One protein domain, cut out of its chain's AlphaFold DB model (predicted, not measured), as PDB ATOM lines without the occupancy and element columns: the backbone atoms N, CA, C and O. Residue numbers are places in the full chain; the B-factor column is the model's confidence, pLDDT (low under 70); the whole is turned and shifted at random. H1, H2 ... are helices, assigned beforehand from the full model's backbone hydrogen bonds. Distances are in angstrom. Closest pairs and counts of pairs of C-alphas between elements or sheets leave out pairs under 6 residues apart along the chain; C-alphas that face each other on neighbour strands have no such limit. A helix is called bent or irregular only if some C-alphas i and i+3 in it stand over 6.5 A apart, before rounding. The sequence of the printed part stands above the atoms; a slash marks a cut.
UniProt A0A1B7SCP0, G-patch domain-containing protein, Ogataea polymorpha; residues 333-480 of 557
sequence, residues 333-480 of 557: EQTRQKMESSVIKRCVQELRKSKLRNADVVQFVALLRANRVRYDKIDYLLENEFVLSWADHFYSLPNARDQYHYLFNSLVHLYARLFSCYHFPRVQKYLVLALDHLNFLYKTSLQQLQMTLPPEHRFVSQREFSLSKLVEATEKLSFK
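This is residues 333 to 480 of the 557 residues of the protein "G-patch domain-containing protein" of Ogataea polymorpha (UniProt A0A1B7SCP0). An elongated body of helices is built along the bent helix H3: at one end its arm H3b lies side by side with H4 and H5, their centres making a triangle, and at the other end the hairpin of H1 and H2 and the short H7 are grouped about its arm H3a. A long link with no named element, residues 443 to 458, leads from H5 to the small H6, which packs on H3b. The printed part has 148 residues with seven named helices, H1 to H7 in order, and no named strand: all helix. It is compact, with a radius of gyration of the C-alphas of 16.6 A, and spans 53 by 30 by 27 A.

H1, residues 333 to 353, begins with C-alpha 333 at (194.064, 250.609, 219.790) and is 30.4 A long. H2 is residues 358 to 370, 18.7 A. H3, residues 375 to 396, was assigned as one helix by its hydrogen bonds but is bent, C-alphas 385 and 388 being 7.0 A apart; its arms are H3a, residues 375 to 385, and H3b, residues 388 to 396. H4, residues 400 to 418, is 25.3 A long with a kink of 32 degrees near residue 412; it is neither bent nor irregular, but only just: C-alphas 413 and 416 are 6.2 A apart. H5, residues 425 to 442, is 25.5 A long. H6 is residues 459 to 462, and H7, residues 467 to 475, ends with C-alpha 475 at (194.874, 249.104, 207.960).

H3 is the hub, touching five other helices, and its arms stand at a steep tilt of 45 degrees. H3b and H4 form a hairpin, a shallow tilt of 22 degrees, closest at the C-alphas of Phe 394 and Gln 403, 5.8 A. H4 and H5 form another, closest at Ala 400 and Leu 438, C-alphas 6.7 A apart. H3b and H5 only just touch, with 3 pairs of C-alphas within 8 A, the closest those of Ala 391 and Tyr 430, 7.1 A. H6 touches H3b, the C-alphas of Leu 388 and Phe 459 being 5.2 A apart. H7 touches H3a, closest at the C-alphas of Lys 377 and Thr 474, 5.3 A. H1 and H5 are apart. Every O i to N i+4 pair is within hydrogen-bond range in H1, H2, H3a, H3b and H7, against 13 of 15 in H4 and 13 of 14 in H5; H6 is too short for such a pair.

The C-alphas farthest apart, of Thr 335 and Ser 445, are 53.5 A apart. The printed part has no cut, and the link from H5 to H6 is long. Mean pLDDT of the printed part is 78.7; residues 355 to 358, 412 to 422, 444 to 458 and 478 to 480 are under 70.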
ATOM      1  N   GLU A 333     194.267 251.260 221.089       86.25
ATOM      2  CA  GLU A 333     194.064 250.609 219.790       86.25
ATOM      3  C   GLU A 333     195.129 251.039 218.765       86.25
ATOM      4  O   GLU A 333     195.613 250.203 218.000       86.25
ATOM      5  N   GLN A 334     195.562 252.306 218.772       86.94
ATOM      6  CA  GLN A 334     196.562 252.793 217.817       86.94
ATOM      7  C   GLN A 334     197.941 252.188 218.088       86.94
ATOM      8  O   GLN A 334     198.631 251.777 217.155       86.94
ATOM      9  N   THR A 335     198.341 252.069 219.355       87.00
ATOM     10  CA  THR A 335     199.604 251.432 219.735       87.00
ATOM     11  C   THR A 335     199.606 249.953 219.381       87.00
ATOM     12  O   THR A 335     200.585 249.460 218.814       87.00
ATOM     13  N   ARG A 336     198.500 249.238 219.631       86.69
ATOM     14  CA  ARG A 336     198.369 247.829 219.227       86.69
ATOM     15  C   ARG A 336     198.484 247.669 217.714       86.69
ATOM     16  O   ARG A 336     199.238 246.811 217.253       86.69
ATOM     17  N   GLN A 337     197.825 248.535 216.945       87.06
ATOM     18  CA  GLN A 337     197.961 248.567 215.487       87.06
ATOM     19  C   GLN A 337     199.400 248.863 215.058       87.06
ATOM     20  O   GLN A 337     199.920 248.191 214.175       87.06
ATOM     21  N   LYS A 338     200.088 249.801 215.716       88.31
ATOM     22  CA  LYS A 338     201.496 250.112 215.440       88.31
ATOM     23  C   LYS A 338     202.409 248.909 215.689       88.31
ATOM     24  O   LYS A 338     203.282 248.642 214.862       88.31
ATOM     25  N   MET A 339     202.200 248.165 216.779       89.62
ATOM     26  CA  MET A 339     202.953 246.936 217.063       89.62
ATOM     27  C   MET A 339     202.685 245.868 215.999       89.62
ATOM     28  O   MET A 339     203.629 245.298 215.449       89.62
ATOM     29  N   GLU A 340     201.416 245.644 215.646       88.81
ATOM     30  CA  GLU A 340     201.019 244.718 214.578       88.81
ATOM     31  C   GLU A 340     201.671 245.104 213.239       88.81
ATOM     32  O   GLU A 340     202.245 244.264 212.546       88.81
ATOM     33  N   SER A 341     201.666 246.393 212.904       90.38
ATOM     34  CA  SER A 341     202.293 246.955 211.709       90.38
ATOM     35  C   SER A 341     203.812 246.749 211.690       90.38
ATOM     36  O   SER A 341     204.374 246.446 210.634       90.38
ATOM     37  N   SER A 342     204.497 246.852 212.832       89.94
ATOM     38  CA  SER A 342     205.927 246.526 212.944       89.94
ATOM     39  C   SER A 342     206.203 245.034 212.763       89.94
ATOM     40  O   SER A 342     207.135 244.674 212.038       89.94
ATOM     41  N   VAL A 343     205.361 244.162 213.330       89.94
ATOM     42  CA  VAL A 343     205.440 242.708 213.111       89.94
ATOM     43  C   VAL A 343     205.281 242.398 211.623       89.94
ATOM     44  O   VAL A 343     206.164 241.772 211.039       89.94
ATOM     45  N   ILE A 344     204.227 242.902 210.968       90.38
ATOM     46  CA  ILE A 344     203.979 242.689 209.532       90.38
ATOM     47  C   ILE A 344     205.190 243.123 208.697       90.38
ATOM     48  O   ILE A 344     205.664 242.356 207.855       90.38
ATOM     49  N   LYS A 345     205.735 244.321 208.946       91.06
ATOM     50  CA  LYS A 345     206.918 244.834 208.235       91.06
ATOM     51  C   LYS A 345     208.115 243.897 208.372       91.06
ATOM     52  O   LYS A 345     208.728 243.569 207.358       91.06
ATOM     53  N   ARG A 346     208.427 243.443 209.590       89.88
ATOM     54  CA  ARG A 346     209.541 242.519 209.848       89.88
ATOM     55  C   ARG A 346     209.349 241.185 209.123       89.88
ATOM     56  O   ARG A 346     210.264 240.716 208.451       89.88
ATOM     57  N   CYS A 347     208.146 240.616 209.185       87.12
ATOM     58  CA  CYS A 347     207.820 239.353 208.520       87.12
ATOM     59  C   CYS A 347     208.008 239.447 207.001       87.12
ATOM     60  O   CYS A 347     208.610 238.572 206.380       87.12
ATOM     61  N   VAL A 348     207.510 240.530 206.395       88.56
ATOM     62  CA  VAL A 348     207.626 240.763 204.951       88.56
ATOM     63  C   VAL A 348     209.079 241.035 204.547       88.56
ATOM     64  O   VAL A 348     209.512 240.566 203.495       88.56
ATOM     65  N   GLN A 349     209.859 241.749 205.366       88.56
ATOM     66  CA  GLN A 349     211.288 241.970 205.113       88.56
ATOM     67  C   GLN A 349     212.067 240.657 205.034       88.56
ATOM     68  O   GLN A 349     212.821 240.467 204.081       88.56
ATOM     69  N   GLU A 350     211.871 239.746 205.986       84.44
ATOM     70  CA  GLU A 350     212.549 238.445 205.960       84.44
ATOM     71  C   GLU A 350     212.065 237.564 204.805       84.44
ATOM     72  O   GLU A 350     212.884 236.968 204.101       84.44
ATOM     73  N   LEU A 351     210.759 237.564 204.513       84.12
ATOM     74  CA  LEU A 351     210.225 236.839 203.360       84.12
ATOM     75  C   LEU A 351     210.859 237.323 202.048       84.12
ATOM     76  O   LEU A 351     211.252 236.503 201.222       84.12
ATOM     77  N   ARG A 352     211.016 238.641 201.874       85.94
ATOM     78  CA  ARG A 352     211.629 239.246 200.679       85.94
ATOM     79  C   ARG A 352     213.141 239.021 200.580       85.94
ATOM     80  O   ARG A 352     213.665 239.034 199.468       85.94
ATOM     81  N   LYS A 353     213.844 238.828 201.703       82.75
ATOM     82  CA  LYS A 353     215.267 238.432 201.715       82.75
ATOM     83  C   LYS A 353     215.446 236.970 201.303       82.75
ATOM     84  O   LYS A 353     216.425 236.633 200.638       82.75
ATOM     85  N   SER A 354     214.511 236.103 201.693       75.94
ATOM     86  CA  SER A 354     214.516 234.692 201.312       75.94
ATOM     87  C   SER A 354     214.109 234.499 199.843       75.94
ATOM     88  O   SER A 354     213.275 235.227 199.304       75.94
ATOM     89  N   LYS A 355     214.667 233.490 199.162       68.44
ATOM     90  CA  LYS A 355     214.092 233.038 197.886       68.44
ATOM     91  C   LYS A 355     212.781 232.319 198.205       68.44
ATOM     92  O   LYS A 355     212.839 231.211 198.723       68.44
ATOM     93  N   LEU A 356     211.643 232.940 197.886       64.69
ATOM     94  CA  LEU A 356     210.297 232.408 198.132       64.69
ATOM     95  C   LEU A 356     210.147 230.952 197.653       64.69
ATOM     96  O   LEU A 356     210.089 230.689 196.450       64.69
ATOM     97  N   ARG A 357     210.036 230.004 198.589       65.31
ATOM     98  CA  ARG A 357     209.557 228.637 198.335       65.31
ATOM     99  C   ARG A 357     208.193 228.440 198.986       65.31
ATOM    100  O   ARG A 357     207.837 229.102 199.955       65.31
ATOM    101  N   ASN A 358     207.457 227.433 198.521       67.69
ATOM    102  CA  ASN A 358     206.136 227.096 199.065       67.69
ATOM    103  C   ASN A 358     206.153 226.785 200.576       67.69
ATOM    104  O   ASN A 358     205.183 227.076 201.270       67.69
ATOM    105  N   ALA A 359     207.244 226.211 201.098       70.12
ATOM    106  CA  ALA A 359     207.407 225.967 202.534       70.12
ATOM    107  C   ALA A 359     207.508 227.274 203.342       70.12
ATOM    108  O   ALA A 359     206.933 227.369 204.425       70.12
ATOM    109  N   ASP A 360     208.162 228.288 202.775       74.75
ATOM    110  CA  ASP A 360     208.373 229.585 203.418       74.75
ATOM    111  C   ASP A 360     207.037 230.354 203.538       74.75
ATOM    112  O   ASP A 360     206.813 231.059 204.516       74.75
ATOM    113  N   VAL A 361     206.085 230.139 202.613       79.19
ATOM    114  CA  VAL A 361     204.721 230.710 202.681       79.19
ATOM    115  C   VAL A 361     203.907 230.112 203.831       79.19
ATOM    116  O   VAL A 361     203.208 230.834 204.540       79.19
ATOM    117  N   VAL A 362     204.002 228.796 204.055       79.81
ATOM    118  CA  VAL A 362     203.314 228.139 205.181       79.81
ATOM    119  C   VAL A 362     203.874 228.637 206.511       79.81
ATOM    120  O   VAL A 362     203.105 228.960 207.416       79.81
ATOM    121  N   GLN A 363     205.201 228.754 206.609       80.75
ATOM    122  CA  GLN A 363     205.866 229.310 207.785       80.75
ATOM    123  C   GLN A 363     205.491 230.782 208.010       80.75
ATOM    124  O   GLN A 363     205.207 231.167 209.139       80.75
ATOM    125  N   PHE A 364     205.405 231.581 206.945       84.88
ATOM    126  CA  PHE A 364     204.977 232.980 207.003       84.88
ATOM    127  C   PHE A 364     203.549 233.134 207.549       84.88
ATOM    128  O   PHE A 364     203.316 233.935 208.453       84.88
ATOM    129  N   VAL A 365     202.596 232.326 207.068       85.06
ATOM    130  CA  VAL A 365     201.216 232.329 207.590       85.06
ATOM    131  C   VAL A 365     201.177 231.871 209.045       85.06
ATOM    132  O   VAL A 365     200.494 232.491 209.858       85.06
ATOM    133  N   ALA A 366     201.900 230.804 209.392       83.31
ATOM    134  CA  ALA A 366     201.966 230.319 210.768       83.31
ATOM    135  C   ALA A 366     202.511 231.396 211.717       83.31
ATOM    136  O   ALA A 366     201.933 231.623 212.778       83.31
ATOM    137  N   LEU A 367     203.552 232.113 211.297       85.81
ATOM    138  CA  LEU A 367     204.183 233.174 212.068       85.81
ATOM    139  C   LEU A 367     203.254 234.377 212.277       85.81
ATOM    140  O   LEU A 367     203.088 234.830 213.409       85.81
ATOM    141  N   LEU A 368     202.586 234.875 211.232       87.81
ATOM    142  CA  LEU A 368     201.631 235.984 211.380       87.81
ATOM    143  C   LEU A 368     200.481 235.619 212.331       87.81
ATOM    144  O   LEU A 368     200.039 236.438 213.136       87.81
ATOM    145  N   ARG A 369     200.029 234.364 212.292       86.19
ATOM    146  CA  ARG A 369     198.969 233.865 213.177       86.19
ATOM    147  C   ARG A 369     199.431 233.697 214.613       86.19
ATOM    148  O   ARG A 369     198.683 234.037 215.527       86.19
ATOM    149  N   ALA A 370     200.650 233.206 214.810       85.56
ATOM    150  CA  ALA A 370     201.254 233.087 216.127       85.56
ATOM    151  C   ALA A 370     201.340 234.457 216.831       85.56
ATOM    152  O   ALA A 370     201.192 234.532 218.046       85.56
ATOM    153  N   ASN A 371     201.455 235.538 216.050       87.00
ATOM    154  CA  ASN A 371     201.460 236.927 216.511       87.00
ATOM    155  C   ASN A 371     200.088 237.629 216.418       87.00
ATOM    156  O   ASN A 371     200.019 238.854 216.445       87.00
ATOM    157  N   ARG A 372     198.987 236.867 216.321       85.31
ATOM    158  CA  ARG A 372     197.590 237.352 216.353       85.31
ATOM    159  C   ARG A 372     197.203 238.362 215.255       85.31
ATOM    160  O   ARG A 372     196.232 239.096 215.424       85.31
ATOM    161  N   VAL A 373     197.892 238.370 214.112       86.75
ATOM    162  CA  VAL A 373     197.512 239.204 212.956       86.75
ATOM    163  C   VAL A 373     196.167 238.736 212.390       86.75
ATOM    164  O   VAL A 373     195.923 237.534 212.244       86.75
ATOM    165  N   ARG A 374     195.281 239.681 212.052       85.00
ATOM    166  CA  ARG A 374     193.935 239.350 211.548       85.00
ATOM    167  C   ARG A 374     193.978 238.635 210.189       85.00
ATOM    168  O   ARG A 374     194.792 238.954 209.323       85.00
ATOM    169  N   TYR A 375     193.049 237.704 209.965       84.19
ATOM    170  CA  TYR A 375     193.010 236.878 208.750       84.19
ATOM    171  C   TYR A 375     192.821 237.674 207.452       84.19
ATOM    172  O   TYR A 375     193.411 237.315 206.440       84.19
ATOM    173  N   ASP A 376     192.047 238.760 207.471       85.88
ATOM    174  CA  ASP A 376     191.848 239.653 206.322       85.88
ATOM    175  C   ASP A 376     193.149 240.343 205.894       85.88
ATOM    176  O   ASP A 376     193.423 240.474 204.699       85.88
ATOM    177  N   LYS A 377     193.984 240.724 206.869       89.06
ATOM    178  CA  LYS A 377     195.318 241.267 206.605       89.06
ATOM    179  C   LYS A 377     196.235 240.184 206.040       89.06
ATOM    180  O   LYS A 377     196.915 240.436 205.053       89.06
ATOM    181  N   ILE A 378     196.210 238.973 206.601       89.00
ATOM    182  CA  ILE A 378     196.993 237.834 206.087       89.00
ATOM    183  C   ILE A 378     196.606 237.507 204.635       89.00
ATOM    184  O   ILE A 378     197.496 237.324 203.810       89.00
ATOM    185  N   ASP A 379     195.311 237.485 204.298       87.31
ATOM    186  CA  ASP A 379     194.813 237.248 202.931       87.31
ATOM    187  C   ASP A 379     195.383 238.272 201.935       87.31
ATOM    188  O   ASP A 379     195.894 237.911 200.875       87.31
ATOM    189  N   TYR A 380     195.375 239.555 202.306       90.00
ATOM    190  CA  TYR A 380     195.966 240.620 201.492       90.00
ATOM    191  C   TYR A 380     197.496 240.510 201.372       90.00
ATOM    192  O   TYR A 380     198.051 240.690 200.289       90.00
ATOM    193  N   LEU A 381     198.194 240.178 202.462       89.62
ATOM    194  CA  LEU A 381     199.648 239.984 202.446       89.62
ATOM    195  C   LEU A 381     200.053 238.814 201.541       89.62
ATOM    196  O   LEU A 381     201.030 238.916 200.799       89.62
ATOM    197  N   LEU A 382     199.283 237.725 201.569       87.88
ATOM    198  CA  LEU A 382     199.472 236.581 200.680       87.88
ATOM    199  C   LEU A 382     199.225 236.952 199.221       87.88
ATOM    200  O   LEU A 382     200.015 236.558 198.358       87.88
ATOM    201  N   GLU A 383     198.168 237.723 198.947       87.75
ATOM    202  CA  GLU A 383     197.895 238.251 197.610       87.75
ATOM    203  C   GLU A 383     199.125 238.999 197.073       87.75
ATOM    204  O   GLU A 383     199.655 238.644 196.018       87.75
ATOM    205  N   ASN A 384     199.635 239.959 197.850       89.75
ATOM    206  CA  ASN A 384     200.730 240.833 197.442       89.75
ATOM    207  C   ASN A 384     202.084 240.119 197.295       89.75
ATOM    208  O   ASN A 384     202.787 240.316 196.302       89.75
ATOM    209  N   GLU A 385     202.488 239.325 198.290       86.81
ATOM    210  CA  GLU A 385     203.839 238.748 198.326       86.81
ATOM    211  C   GLU A 385     203.973 237.465 197.504       86.81
ATOM    212  O   GLU A 385     205.066 237.177 197.015       86.81
ATOM    213  N   PHE A 386     202.887 236.703 197.337       84.81
ATOM    214  CA  PHE A 386     202.929 235.389 196.696       84.81
ATOM    215  C   PHE A 386     202.009 235.282 195.478       84.81
ATOM    216  O   PHE A 386     202.482 234.954 194.391       84.81
ATOM    217  N   VAL A 387     200.707 235.554 195.626       86.00
ATOM    218  CA  VAL A 387     199.710 235.213 194.591       86.00
ATOM    219  C   VAL A 387     199.921 236.001 193.306       86.00
ATOM    220  O   VAL A 387     199.815 235.420 192.230       86.00
ATOM    221  N   LEU A 388     200.263 237.289 193.390       87.00
ATOM    222  CA  LEU A 388     200.517 238.104 192.200       87.00
ATOM    223  C   LEU A 388     201.709 237.581 191.389       87.00
ATOM    224  O   LEU A 388     201.608 237.447 190.172       87.00
ATOM    225  N   SER A 389     202.820 237.235 192.048       85.38
ATOM    226  CA  SER A 389     203.992 236.649 191.380       85.38
ATOM    227  C   SER A 389     203.721 235.236 190.866       85.38
ATOM    228  O   SER A 389     204.172 234.870 189.783       85.38
ATOM    229  N   TRP A 390     202.949 234.451 191.616       86.06
ATOM    230  CA  TRP A 390     202.513 233.125 191.200       86.06
ATOM    231  C   TRP A 390     201.633 233.179 189.944       86.06
ATOM    232  O   TRP A 390     201.867 232.410 189.011       86.06
ATOM    233  N   ALA A 391     200.659 234.093 189.904       85.31
ATOM    234  CA  ALA A 391     199.747 234.270 188.780       85.31
ATOM    235  C   ALA A 391     200.508 234.738 187.534       85.31
ATOM    236  O   ALA A 391     200.352 234.153 186.468       85.31
ATOM    237  N   ASP A 392     201.389 235.727 187.671       85.19
ATOM    238  CA  ASP A 392     202.241 236.216 186.579       85.19
ATOM    239  C   ASP A 392     203.083 235.089 185.961       85.19
ATOM    240  O   ASP A 392     203.108 234.908 184.741       85.19
ATOM    241  N   HIS A 393     203.681 234.236 186.805       85.94
ATOM    242  CA  HIS A 393     204.399 233.062 186.320       85.94
ATOM    243  C   HIS A 393     203.465 232.077 185.609       85.94
ATOM    244  O   HIS A 393     203.780 231.653 184.502       85.94
ATOM    245  N   PHE A 394     202.299 231.761 186.183       86.88
ATOM    246  CA  PHE A 394     201.323 230.855 185.570       86.88
ATOM    247  C   PHE A 394     200.913 231.317 184.163       86.88
ATOM    248  O   PHE A 394     200.961 230.521 183.229       86.88
ATOM    249  N   TYR A 395     200.574 232.596 183.983       84.56
ATOM    250  CA  TYR A 395     200.152 233.119 182.678       84.56
ATOM    251  C   TYR A 395     201.311 233.336 181.692       84.56
ATOM    252  O   TYR A 395     201.066 233.394 180.489       84.56
ATOM    253  N   SER A 396     202.563 233.413 182.160       84.81
ATOM    254  CA  SER A 396     203.742 233.461 181.277       84.81
ATOM    255  C   SER A 396     204.171 232.089 180.736       84.81
ATOM    256  O   SER A 396     204.968 232.026 179.797       84.81
ATOM    257  N   LEU A 397     203.647 230.984 181.285       86.75
ATOM    258  CA  LEU A 397     203.955 229.639 180.795       86.75
ATOM    259  C   LEU A 397     203.380 229.415 179.382       86.75
ATOM    260  O   LEU A 397     202.201 229.694 179.150       86.75
ATOM    261  N   PRO A 398     204.172 228.846 178.451       80.81
ATOM    262  CA  PRO A 398     203.834 228.810 177.028       80.81
ATOM    263  C   PRO A 398     202.721 227.816 176.671       80.81
ATOM    264  O   PRO A 398     202.018 228.021 175.684       80.81
ATOM    265  N   ASN A 399     202.552 226.736 177.446       84.44
ATOM    266  CA  ASN A 399     201.629 225.647 177.123       84.44
ATOM    267  C   ASN A 399     200.585 225.420 178.223       84.44
ATOM    268  O   ASN A 399     200.916 225.407 179.409       84.44
ATOM    269  N   ALA A 400     199.358 225.066 177.823       81.88
ATOM    270  CA  ALA A 400     198.274 224.678 178.738       81.88
ATOM    271  C   ALA A 400     198.653 223.501 179.660       81.88
ATOM    272  O   ALA A 400     198.241 223.441 180.815       81.88
ATOM    273  N   ARG A 401     199.487 222.575 179.163       84.69
ATOM    274  CA  ARG A 401     199.988 221.431 179.936       84.69
ATOM    275  C   ARG A 401     200.915 221.866 181.073       84.69
ATOM    276  O   ARG A 401     200.787 221.362 182.185       84.69
ATOM    277  N   ASP A 402     201.820 222.802 180.802       85.75
ATOM    278  CA  ASP A 402     202.763 223.315 181.800       85.75
ATOM    279  C   ASP A 402     202.021 224.162 182.840       85.75
ATOM    280  O   ASP A 402     202.262 224.021 184.038       85.75
ATOM    281  N   GLN A 403     201.037 224.948 182.393       85.69
ATOM    282  CA  GLN A 403     200.102 225.672 183.255       85.69
ATOM    283  C   GLN A 403     199.321 224.723 184.177       85.69
ATOM    284  O   GLN A 403     199.268 224.950 185.385       85.69
ATOM    285  N   TYR A 404     198.770 223.625 183.646       85.88
ATOM    286  CA  TYR A 404     198.081 222.608 184.444       85.88
ATOM    287  C   TYR A 404     199.009 221.956 185.475       85.88
ATOM    288  O   TYR A 404     198.651 221.870 186.648       85.88
ATOM    289  N   HIS A 405     200.214 221.535 185.078       85.50
ATOM    290  CA  HIS A 405     201.180 220.940 186.008       85.50
ATOM    291  C   HIS A 405     201.619 221.929 187.096       85.50
ATOM    292  O   HIS A 405     201.722 221.545 188.262       85.50
ATOM    293  N   TYR A 406     201.839 223.198 186.748       86.25
ATOM    294  CA  TYR A 406     202.196 224.242 187.705       86.25
ATOM    295  C   TYR A 406     201.056 224.538 188.687       86.25
ATOM    296  O   TYR A 406     201.284 224.573 189.899       86.25
ATOM    297  N   LEU A 407     199.821 224.676 188.192       84.50
ATOM    298  CA  LEU A 407     198.627 224.855 189.018       84.50
ATOM    299  C   LEU A 407     198.415 223.656 189.944       84.50
ATOM    300  O   LEU A 407     198.236 223.846 191.142       84.50
ATOM    301  N   PHE A 408     198.499 222.430 189.425       81.88
ATOM    302  CA  PHE A 408     198.342 221.208 190.210       81.88
ATOM    303  C   PHE A 408     199.418 221.085 191.297       81.88
ATOM    304  O   PHE A 408     199.097 220.853 192.460       81.88
ATOM    305  N   ASN A 409     200.690 221.326 190.962       80.31
ATOM    306  CA  ASN A 409     201.775 221.318 191.944       80.31
ATOM    307  C   ASN A 409     201.577 222.393 193.019       80.31
ATOM    308  O   ASN A 409     201.814 222.124 194.197       80.31
ATOM    309  N   SER A 410     201.104 223.578 192.633       75.50
ATOM    310  CA  SER A 410     200.788 224.663 193.565       75.50
ATOM    311  C   SER A 410     199.618 224.285 194.479       75.50
ATOM    312  O   SER A 410     199.736 224.411 195.697       75.50
ATOM    313  N   LEU A 411     198.529 223.746 193.914       70.94
ATOM    314  CA  LEU A 411     197.341 223.282 194.637       70.94
ATOM    315  C   LEU A 411     197.675 222.183 195.657       70.94
ATOM    316  O   LEU A 411     197.242 222.240 196.806       70.94
ATOM    317  N   VAL A 412     198.499 221.208 195.272       69.12
ATOM    318  CA  VAL A 412     198.872 220.089 196.149       69.12
ATOM    319  C   VAL A 412     199.830 220.522 197.267       69.12
ATOM    320  O   VAL A 412     199.671 220.085 198.403       69.12
ATOM    321  N   HIS A 413     200.816 221.381 196.990       66.88
ATOM    322  CA  HIS A 413     201.867 221.695 197.972       66.88
ATOM    323  C   HIS A 413     201.541 222.880 198.879       66.88
ATOM    324  O   HIS A 413     201.893 222.861 200.059       66.88
ATOM    325  N   LEU A 414     200.914 223.918 198.330       65.56
ATOM    326  CA  LEU A 414     200.655 225.166 199.038       65.56
ATOM    327  C   LEU A 414     199.213 225.209 199.547       65.56
ATOM    328  O   LEU A 414     198.974 225.493 200.719       65.56
ATOM    329  N   TYR A 415     198.252 224.847 198.695       67.06
ATOM    330  CA  TYR A 415     196.838 225.008 199.024       67.06
ATOM    331  C   TYR A 415     196.290 223.903 199.921       67.06
ATOM    332  O   TYR A 415     195.598 224.218 200.881       67.06
ATOM    333  N   ALA A 416     196.652 222.636 199.707       66.38
ATOM    334  CA  ALA A 416     196.202 221.554 200.588       66.38
ATOM    335  C   ALA A 416     196.663 221.735 202.051       66.38
ATOM    336  O   ALA A 416     195.966 221.308 202.965       66.38
ATOM    337  N   ARG A 417     197.808 222.400 202.282       66.69
ATOM    338  CA  ARG A 417     198.349 222.685 203.627       66.69
ATOM    339  C   ARG A 417     197.791 223.961 204.263       66.69
ATOM    340  O   ARG A 417     197.718 224.035 205.484       66.69
ATOM    341  N   LEU A 418     197.429 224.962 203.457       66.38
ATOM    342  CA  LEU A 418     196.917 226.250 203.941       66.38
ATOM    343  C   LEU A 418     195.382 226.291 204.044       66.38
ATOM    344  O   LEU A 418     194.860 226.937 204.947       66.38
ATOM    345  N   PHE A 419     194.654 225.610 203.156       62.78
ATOM    346  CA  PHE A 419     193.195 225.743 202.993       62.78
ATOM    347  C   PHE A 419     192.381 224.573 203.545       62.78
ATOM    348  O   PHE A 419     191.158 224.656 203.575       62.78
ATOM    349  N   SER A 420     193.019 223.511 204.047       60.97
ATOM    350  CA  SER A 420     192.305 222.478 204.812       60.97
ATOM    351  C   SER A 420     191.644 223.044 206.077       60.97
ATOM    352  O   SER A 420     190.739 222.421 206.622       60.97
ATOM    353  N   CYS A 421     192.094 224.217 206.539       55.75
ATOM    354  CA  CYS A 421     191.684 224.812 207.806       55.75
ATOM    355  C   CYS A 421     191.251 226.292 207.710       55.75
ATOM    356  O   CYS A 421     190.741 226.810 208.701       55.75
ATOM    357  N   TYR A 422     191.452 226.987 206.575       65.12
ATOM    358  CA  TYR A 422     191.258 228.447 206.470       65.12
ATOM    359  C   TYR A 422     190.674 228.896 205.125       65.12
ATOM    360  O   TYR A 422     190.946 228.305 204.081       65.12
ATOM    361  N   HIS A 423     189.898 229.984 205.159       75.94
ATOM    362  CA  HIS A 423     189.288 230.611 203.988       75.94
ATOM    363  C   HIS A 423     190.011 231.923 203.648       75.94
ATOM    364  O   HIS A 423     189.941 232.880 204.416       75.94
ATOM    365  N   PHE A 424     190.692 231.961 202.498       83.56
ATOM    366  CA  PHE A 424     191.394 233.140 201.968       83.56
ATOM    367  C   PHE A 424     190.762 233.568 200.626       83.56
ATOM    368  O   PHE A 424     191.125 233.025 199.573       83.56
ATOM    369  N   PRO A 425     189.770 234.483 200.642       83.94
ATOM    370  CA  PRO A 425     189.000 234.869 199.458       83.94
ATOM    371  C   PRO A 425     189.837 235.436 198.308       83.94
ATOM    372  O   PRO A 425     189.576 235.115 197.145       83.94
ATOM    373  N   ARG A 426     190.836 236.284 198.601       84.12
ATOM    374  CA  ARG A 426     191.672 236.903 197.557       84.12
ATOM    375  C   ARG A 426     192.481 235.842 196.843       84.12
ATOM    376  O   ARG A 426     192.459 235.778 195.621       84.12
ATOM    377  N   VAL A 427     193.108 234.946 197.594       82.31
ATOM    378  CA  VAL A 427     193.851 233.824 197.017       82.31
ATOM    379  C   VAL A 427     192.922 232.909 196.192       82.31
ATOM    380  O   VAL A 427     193.256 232.538 195.065       82.31
ATOM    381  N   GLN A 428     191.723 232.595 196.703       81.12
ATOM    382  CA  GLN A 428     190.739 231.764 195.997       81.12
ATOM    383  C   GLN A 428     190.314 232.373 194.655       81.12
ATOM    384  O   GLN A 428     190.181 231.648 193.670       81.12
ATOM    385  N   LYS A 429     190.148 233.698 194.579       84.44
ATOM    386  CA  LYS A 429     189.813 234.400 193.332       84.44
ATOM    387  C   LYS A 429     190.819 234.101 192.216       84.44
ATOM    388  O   LYS A 429     190.406 233.788 191.103       84.44
ATOM    389  N   TYR A 430     192.122 234.174 192.493       82.94
ATOM    390  CA  TYR A 430     193.154 233.909 191.478       82.94
ATOM    391  C   TYR A 430     193.227 232.434 191.081       82.94
ATOM    392  O   TYR A 430     193.506 232.130 189.923       82.94
ATOM    393  N   LEU A 431     192.925 231.516 192.001       80.44
ATOM    394  CA  LEU A 431     192.797 230.100 191.660       80.44
ATOM    395  C   LEU A 431     191.633 229.826 190.716       80.44
ATOM    396  O   LEU A 431     191.802 229.092 189.747       80.44
ATOM    397  N   VAL A 432     190.464 230.398 191.008       81.69
ATOM    398  CA  VAL A 432     189.278 230.254 190.157       81.69
ATOM    399  C   VAL A 432     189.586 230.805 188.766       81.69
ATOM    400  O   VAL A 432     189.407 230.092 187.787       81.69
ATOM    401  N   LEU A 433     190.209 231.986 188.679       82.81
ATOM    402  CA  LEU A 433     190.663 232.560 187.406       82.81
ATOM    403  C   LEU A 433     191.630 231.644 186.633       82.81
ATOM    404  O   LEU A 433     191.519 231.523 185.411       82.81
ATOM    405  N   ALA A 434     192.572 230.991 187.320       82.19
ATOM    406  CA  ALA A 434     193.513 230.064 186.694       82.19
ATOM    407  C   ALA A 434     192.827 228.770 186.212       82.19
ATOM    408  O   ALA A 434     193.128 228.279 185.123       82.19
ATOM    409  N   LEU A 435     191.889 228.228 186.994       80.94
ATOM    410  CA  LEU A 435     191.099 227.049 186.626       80.94
ATOM    411  C   LEU A 435     190.172 227.339 185.445       80.94
ATOM    412  O   LEU A 435     190.122 226.548 184.504       80.94
ATOM    413  N   ASP A 436     189.494 228.483 185.455       80.19
ATOM    414  CA  ASP A 436     188.603 228.900 184.375       80.19
ATOM    415  C   ASP A 436     189.382 229.138 183.074       80.19
ATOM    416  O   ASP A 436     188.944 228.724 181.999       80.19
ATOM    417  N   HIS A 437     190.595 229.697 183.167       80.44
ATOM    418  CA  HIS A 437     191.510 229.814 182.032       80.44
ATOM    419  C   HIS A 437     191.874 228.447 181.429       80.44
ATOM    420  O   HIS A 437     191.816 228.267 180.211       80.44
ATOM    421  N   LEU A 438     192.207 227.454 182.261       80.50
ATOM    422  CA  LEU A 438     192.482 226.101 181.770       80.50
ATOM    423  C   LEU A 438     191.234 225.445 181.176       80.50
ATOM    424  O   LEU A 438     191.329 224.831 180.115       80.50
ATOM    425  N   ASN A 439     190.068 225.605 181.805       80.06
ATOM    426  CA  ASN A 439     188.803 225.093 181.276       80.06
ATOM    427  C   ASN A 439     188.489 225.681 179.893       80.06
ATOM    428  O   ASN A 439     188.059 224.956 178.993       80.06
ATOM    429  N   PHE A 440     188.778 226.971 179.691       77.00
ATOM    430  CA  PHE A 440     188.679 227.623 178.390       77.00
ATOM    431  C   PHE A 440     189.639 227.006 177.358       77.00
ATOM    432  O   PHE A 440     189.209 226.648 176.259       77.00
ATOM    433  N   LEU A 441     190.921 226.822 177.705       77.50
ATOM    434  CA  LEU A 441     191.924 226.249 176.796       77.50
ATOM    435  C   LEU A 441     191.629 224.788 176.420       77.50
ATOM    436  O   LEU A 441     191.793 224.406 175.259       77.50
ATOM    437  N   TYR A 442     191.172 223.976 177.377       78.62
ATOM    438  CA  TYR A 442     190.843 222.561 177.171       78.62
ATOM    439  C   TYR A 442     189.434 222.324 176.621       78.62
ATOM    440  O   TYR A 442     189.110 221.191 176.259       78.62
ATOM    441  N   LYS A 443     188.604 223.372 176.515       72.06
ATOM    442  CA  LYS A 443     187.211 223.300 176.043       72.06
ATOM    443  C   LYS A 443     186.371 222.279 176.827       72.06
ATOM    444  O   LYS A 443     185.456 221.667 176.272       72.06
ATOM    445  N   THR A 444     186.676 222.084 178.109       65.38
ATOM    446  CA  THR A 444     185.891 221.242 179.016       65.38
ATOM    447  C   THR A 444     184.575 221.959 179.322       65.38
ATOM    448  O   THR A 444     184.523 223.071 179.843       65.38
ATOM    449  N   SER A 445     183.478 221.353 178.885       55.03
ATOM    450  CA  SER A 445     182.177 221.979 178.658       55.03
ATOM    451  C   SER A 445     181.365 222.235 179.935       55.03
ATOM    452  O   SER A 445     180.370 221.549 180.159       55.03
ATOM    453  N   LEU A 446     181.738 223.227 180.753       55.28
ATOM    454  CA  LEU A 446     180.852 223.696 181.835       55.28
ATOM    455  C   LEU A 446     180.569 225.202 181.876       55.28
ATOM    456  O   LEU A 446     179.544 225.576 182.435       55.28
ATOM    457  N   GLN A 447     181.346 226.061 181.212       51.38
ATOM    458  CA  GLN A 447     180.982 227.473 181.032       51.38
ATOM    459  C   GLN A 447     181.498 228.002 179.687       51.38
ATOM    460  O   GLN A 447     182.548 228.623 179.596       51.38
ATOM    461  N   GLN A 448     180.709 227.839 178.622       50.41
ATOM    462  CA  GLN A 448     180.810 228.692 177.421       50.41
ATOM    463  C   GLN A 448     180.288 230.123 177.692       50.41
ATOM    464  O   GLN A 448     179.750 230.787 176.808       50.41
ATOM    465  N   LEU A 449     180.421 230.615 178.925       49.34
ATOM    466  CA  LEU A 449     179.976 231.937 179.337       49.34
ATOM    467  C   LEU A 449     181.169 232.894 179.288       49.34
ATOM    468  O   LEU A 449     181.949 232.990 180.224       49.34
ATOM    469  N   GLN A 450     181.296 233.590 178.157       51.19
ATOM    470  CA  GLN A 450     181.808 234.966 178.079       51.19
ATOM    471  C   GLN A 450     183.133 235.290 178.803       51.19
ATOM    472  O   GLN A 450     183.282 236.385 179.339       51.19
ATOM    473  N   MET A 451     184.140 234.416 178.777       50.72
ATOM    474  CA  MET A 451     185.492 234.840 179.149       50.72
ATOM    475  C   MET A 451     186.241 235.380 177.932       50.72
ATOM    476  O   MET A 451     186.722 234.634 177.081       50.72
ATOM    477  N   THR A 452     186.370 236.702 177.863       51.75
ATOM    478  CA  THR A 452     187.466 237.345 177.136       51.75
ATOM    479  C   THR A 452     188.741 237.169 177.960       51.75
ATOM    480  O   THR A 452     188.802 237.657 179.089       51.75
ATOM    481  N   LEU A 453     189.743 236.476 177.410       53.72
ATOM    482  CA  LEU A 453     191.111 236.463 177.942       53.72
ATOM    483  C   LEU A 453     191.547 237.910 178.241       53.72
ATOM    484  O   LEU A 453     191.519 238.734 177.322       53.72
ATOM    485  N   PRO A 454     191.900 238.258 179.490       52.16
ATOM    486  CA  PRO A 454     192.353 239.607 179.788       52.16
ATOM    487  C   PRO A 454     193.659 239.911 179.031       52.16
ATOM    488  O   PRO A 454     194.499 239.024 178.870       52.16
ATOM    489  N   PRO A 455     193.835 241.145 178.529       52.91
ATOM    490  CA  PRO A 455     195.027 241.528 177.781       52.91
ATOM    491  C   PRO A 455     196.250 241.515 178.707       52.91
ATOM    492  O   PRO A 455     196.132 241.925 179.858       52.91
ATOM    493  N   GLU A 456     197.390 241.032 178.199       54.41
ATOM    494  CA  GLU A 456     198.715 240.972 178.850       54.41
ATOM    495  C   GLU A 456     198.700 241.029 180.388       54.41
ATOM    496  O   GLU A 456     198.790 242.084 181.020       54.41
ATOM    497  N   HIS A 457     198.626 239.854 180.997       61.00
ATOM    498  CA  HIS A 457     198.652 239.662 182.437       61.00
ATOM    499  C   HIS A 457     199.990 240.079 183.069       61.00
ATOM    500  O   HIS A 457     200.870 239.250 183.257       61.00
ATOM    501  N   ARG A 458     200.134 241.359 183.430       65.38
ATOM    502  CA  ARG A 458     201.226 241.850 184.290       65.38
ATOM    503  C   ARG A 458     200.738 241.976 185.727       65.38
ATOM    504  O   ARG A 458     200.567 243.077 186.252       65.38
ATOM    505  N   PHE A 459     200.462 240.843 186.365       78.19
ATOM    506  CA  PHE A 459     199.984 240.816 187.752       78.19
ATOM    507  C   PHE A 459     201.039 241.346 188.720       78.19
ATOM    508  O   PHE A 459     200.701 242.003 189.701       78.19
ATOM    509  N   VAL A 460     202.324 241.161 188.405       76.75
ATOM    510  CA  VAL A 460     203.426 241.720 189.201       76.75
ATOM    511  C   VAL A 460     203.377 243.251 189.264       76.75
ATOM    512  O   VAL A 460     203.799 243.823 190.264       76.75
ATOM    513  N   SER A 461     202.807 243.935 188.264       78.94
ATOM    514  CA  SER A 461     202.640 245.396 188.298       78.94
ATOM    515  C   SER A 461     201.637 245.873 189.354       78.94
ATOM    516  O   SER A 461     201.644 247.049 189.700       78.94
ATOM    517  N   GLN A 462     200.792 244.980 189.874       83.00
ATOM    518  CA  GLN A 462     199.843 245.270 190.955       83.00
ATOM    519  C   GLN A 462     200.479 245.106 192.345       83.00
ATOM    520  O   GLN A 462     199.843 245.438 193.343       83.00
ATOM    521  N   ARG A 463     201.714 244.589 192.424       84.38
ATOM    522  CA  ARG A 463     202.412 244.346 193.688       84.38
ATOM    523  C   ARG A 463     202.887 245.658 194.302       84.38
ATOM    524  O   ARG A 463     203.603 246.434 193.674       84.38
ATOM    525  N   GLU A 464     202.559 245.859 195.570       88.06
ATOM    526  CA  GLU A 464     203.076 246.952 196.376       88.06
ATOM    527  C   GLU A 464     204.447 246.578 196.957       88.06
ATOM    528  O   GLU A 464     204.593 245.659 197.773       88.06
ATOM    529  N   PHE A 465     205.476 247.307 196.527       84.69
ATOM    530  CA  PHE A 465     206.854 247.106 196.971       84.69
ATOM    531  C   PHE A 465     207.188 247.941 198.209       84.69
ATOM    532  O   PHE A 465     208.097 247.578 198.957       84.69
ATOM    533  N   SER A 466     206.456 249.023 198.484       89.62
ATOM    534  CA  SER A 466     206.684 249.824 199.683       89.62
ATOM    535  C   SER A 466     206.059 249.175 200.917       89.62
ATOM    536  O   SER A 466     204.852 248.949 200.972       89.62
ATOM    537  N   LEU A 467     206.869 248.929 201.952       85.81
ATOM    538  CA  LEU A 467     206.391 248.371 203.224       85.81
ATOM    539  C   LEU A 467     205.390 249.295 203.931       85.81
ATOM    540  O   LEU A 467     204.460 248.810 204.565       85.81
ATOM    541  N   SER A 468     205.564 250.616 203.827       85.81
ATOM    542  CA  SER A 468     204.652 251.583 204.446       85.81
ATOM    543  C   SER A 468     203.282 251.588 203.771       85.81
ATOM    544  O   SER A 468     202.274 251.511 204.462       85.81
ATOM    545  N   LYS A 469     203.244 251.584 202.433       88.12
ATOM    546  CA  LYS A 469     201.989 251.545 201.664       88.12
ATOM    547  C   LYS A 469     201.250 250.219 201.827       88.12
ATOM    548  O   LYS A 469     200.028 250.201 201.904       88.12
ATOM    549  N   LEU A 470     201.995 249.117 201.904       89.00
ATOM    550  CA  LEU A 470     201.439 247.788 202.140       89.00
ATOM    551  C   LEU A 470     200.747 247.716 203.506       89.00
ATOM    552  O   LEU A 470     199.622 247.232 203.595       89.00
ATOM    553  N   VAL A 471     201.377 248.250 204.555       87.88
ATOM    554  CA  VAL A 471     200.761 248.333 205.884       87.88
ATOM    555  C   VAL A 471     199.541 249.255 205.881       87.88
ATOM    556  O   VAL A 471     198.478 248.847 206.343       87.88
ATOM    557  N   GLU A 472     199.641 250.438 205.277       87.81
ATOM    558  CA  GLU A 472     198.512 251.369 205.153       87.81
ATOM    559  C   GLU A 472     197.313 250.714 204.438       87.81
ATOM    560  O   GLU A 472     196.154 250.892 204.818       87.81
ATOM    561  N   ALA A 473     197.576 249.895 203.414       86.38
ATOM    562  CA  ALA A 473     196.546 249.119 202.737       86.38
ATOM    563  C   ALA A 473     195.921 248.059 203.657       86.38
ATOM    564  O   ALA A 473     194.703 247.896 203.615       86.38
ATOM    565  N   THR A 474     196.706 247.388 204.513       86.44
ATOM    566  CA  THR A 474     196.172 246.431 205.504       86.44
ATOM    567  C   THR A 474     195.320 247.093 206.588       86.44
ATOM    568  O   THR A 474     194.356 246.492 207.060       86.44
ATOM    569  N   GLU A 475     195.635 248.329 206.971       84.44
ATOM    570  CA  GLU A 475     194.874 249.104 207.960       84.44
ATOM    571  C   GLU A 475     193.515 249.550 207.392       84.44
ATOM    572  O   GLU A 475     192.494 249.497 208.080       84.44
ATOM    573  N   LYS A 476     193.464 249.872 206.092       84.88
ATOM    574  CA  LYS A 476     192.230 250.225 205.365       84.88
ATOM    575  C   LYS A 476     191.258 249.063 205.159       84.88
ATOM    576  O   LYS A 476     190.124 249.301 204.747       84.88
ATOM    577  N   LEU A 477     191.641 247.821 205.466       78.88
ATOM    578  CA  LEU A 477     190.767 246.638 205.371       78.88
ATOM    579  C   LEU A 477     189.690 246.598 206.480       78.88
ATOM    580  O   LEU A 477     189.196 245.525 206.825       78.88
ATOM    581  N   SER A 478     189.344 247.746 207.075       56.19
ATOM    582  CA  SER A 478     188.491 247.812 208.256       56.19
ATOM    583  C   SER A 478     187.084 247.250 208.013       56.19
ATOM    584  O   SER A 478     186.504 247.276 206.924       56.19
ATOM    585  N   PHE A 479     186.588 246.674 209.101       47.72
ATOM    586  CA  PHE A 479     185.375 245.895 209.291       47.72
ATOM    587  C   PHE A 479     184.143 246.490 208.578       47.72
ATOM    588  O   PHE A 479     183.567 247.481 209.023       47.72
ATOM    589  N   LYS A 480     183.634 245.821 207.535       41.06
ATOM    590  CA  LYS A 480     182.176 245.762 207.369       41.06
ATOM    591  C   LYS A 480     181.725 244.623 208.273       41.06
ATOM    592  O   LYS A 480     182.002 243.478 207.909       41.06
TER     593      LYS A 480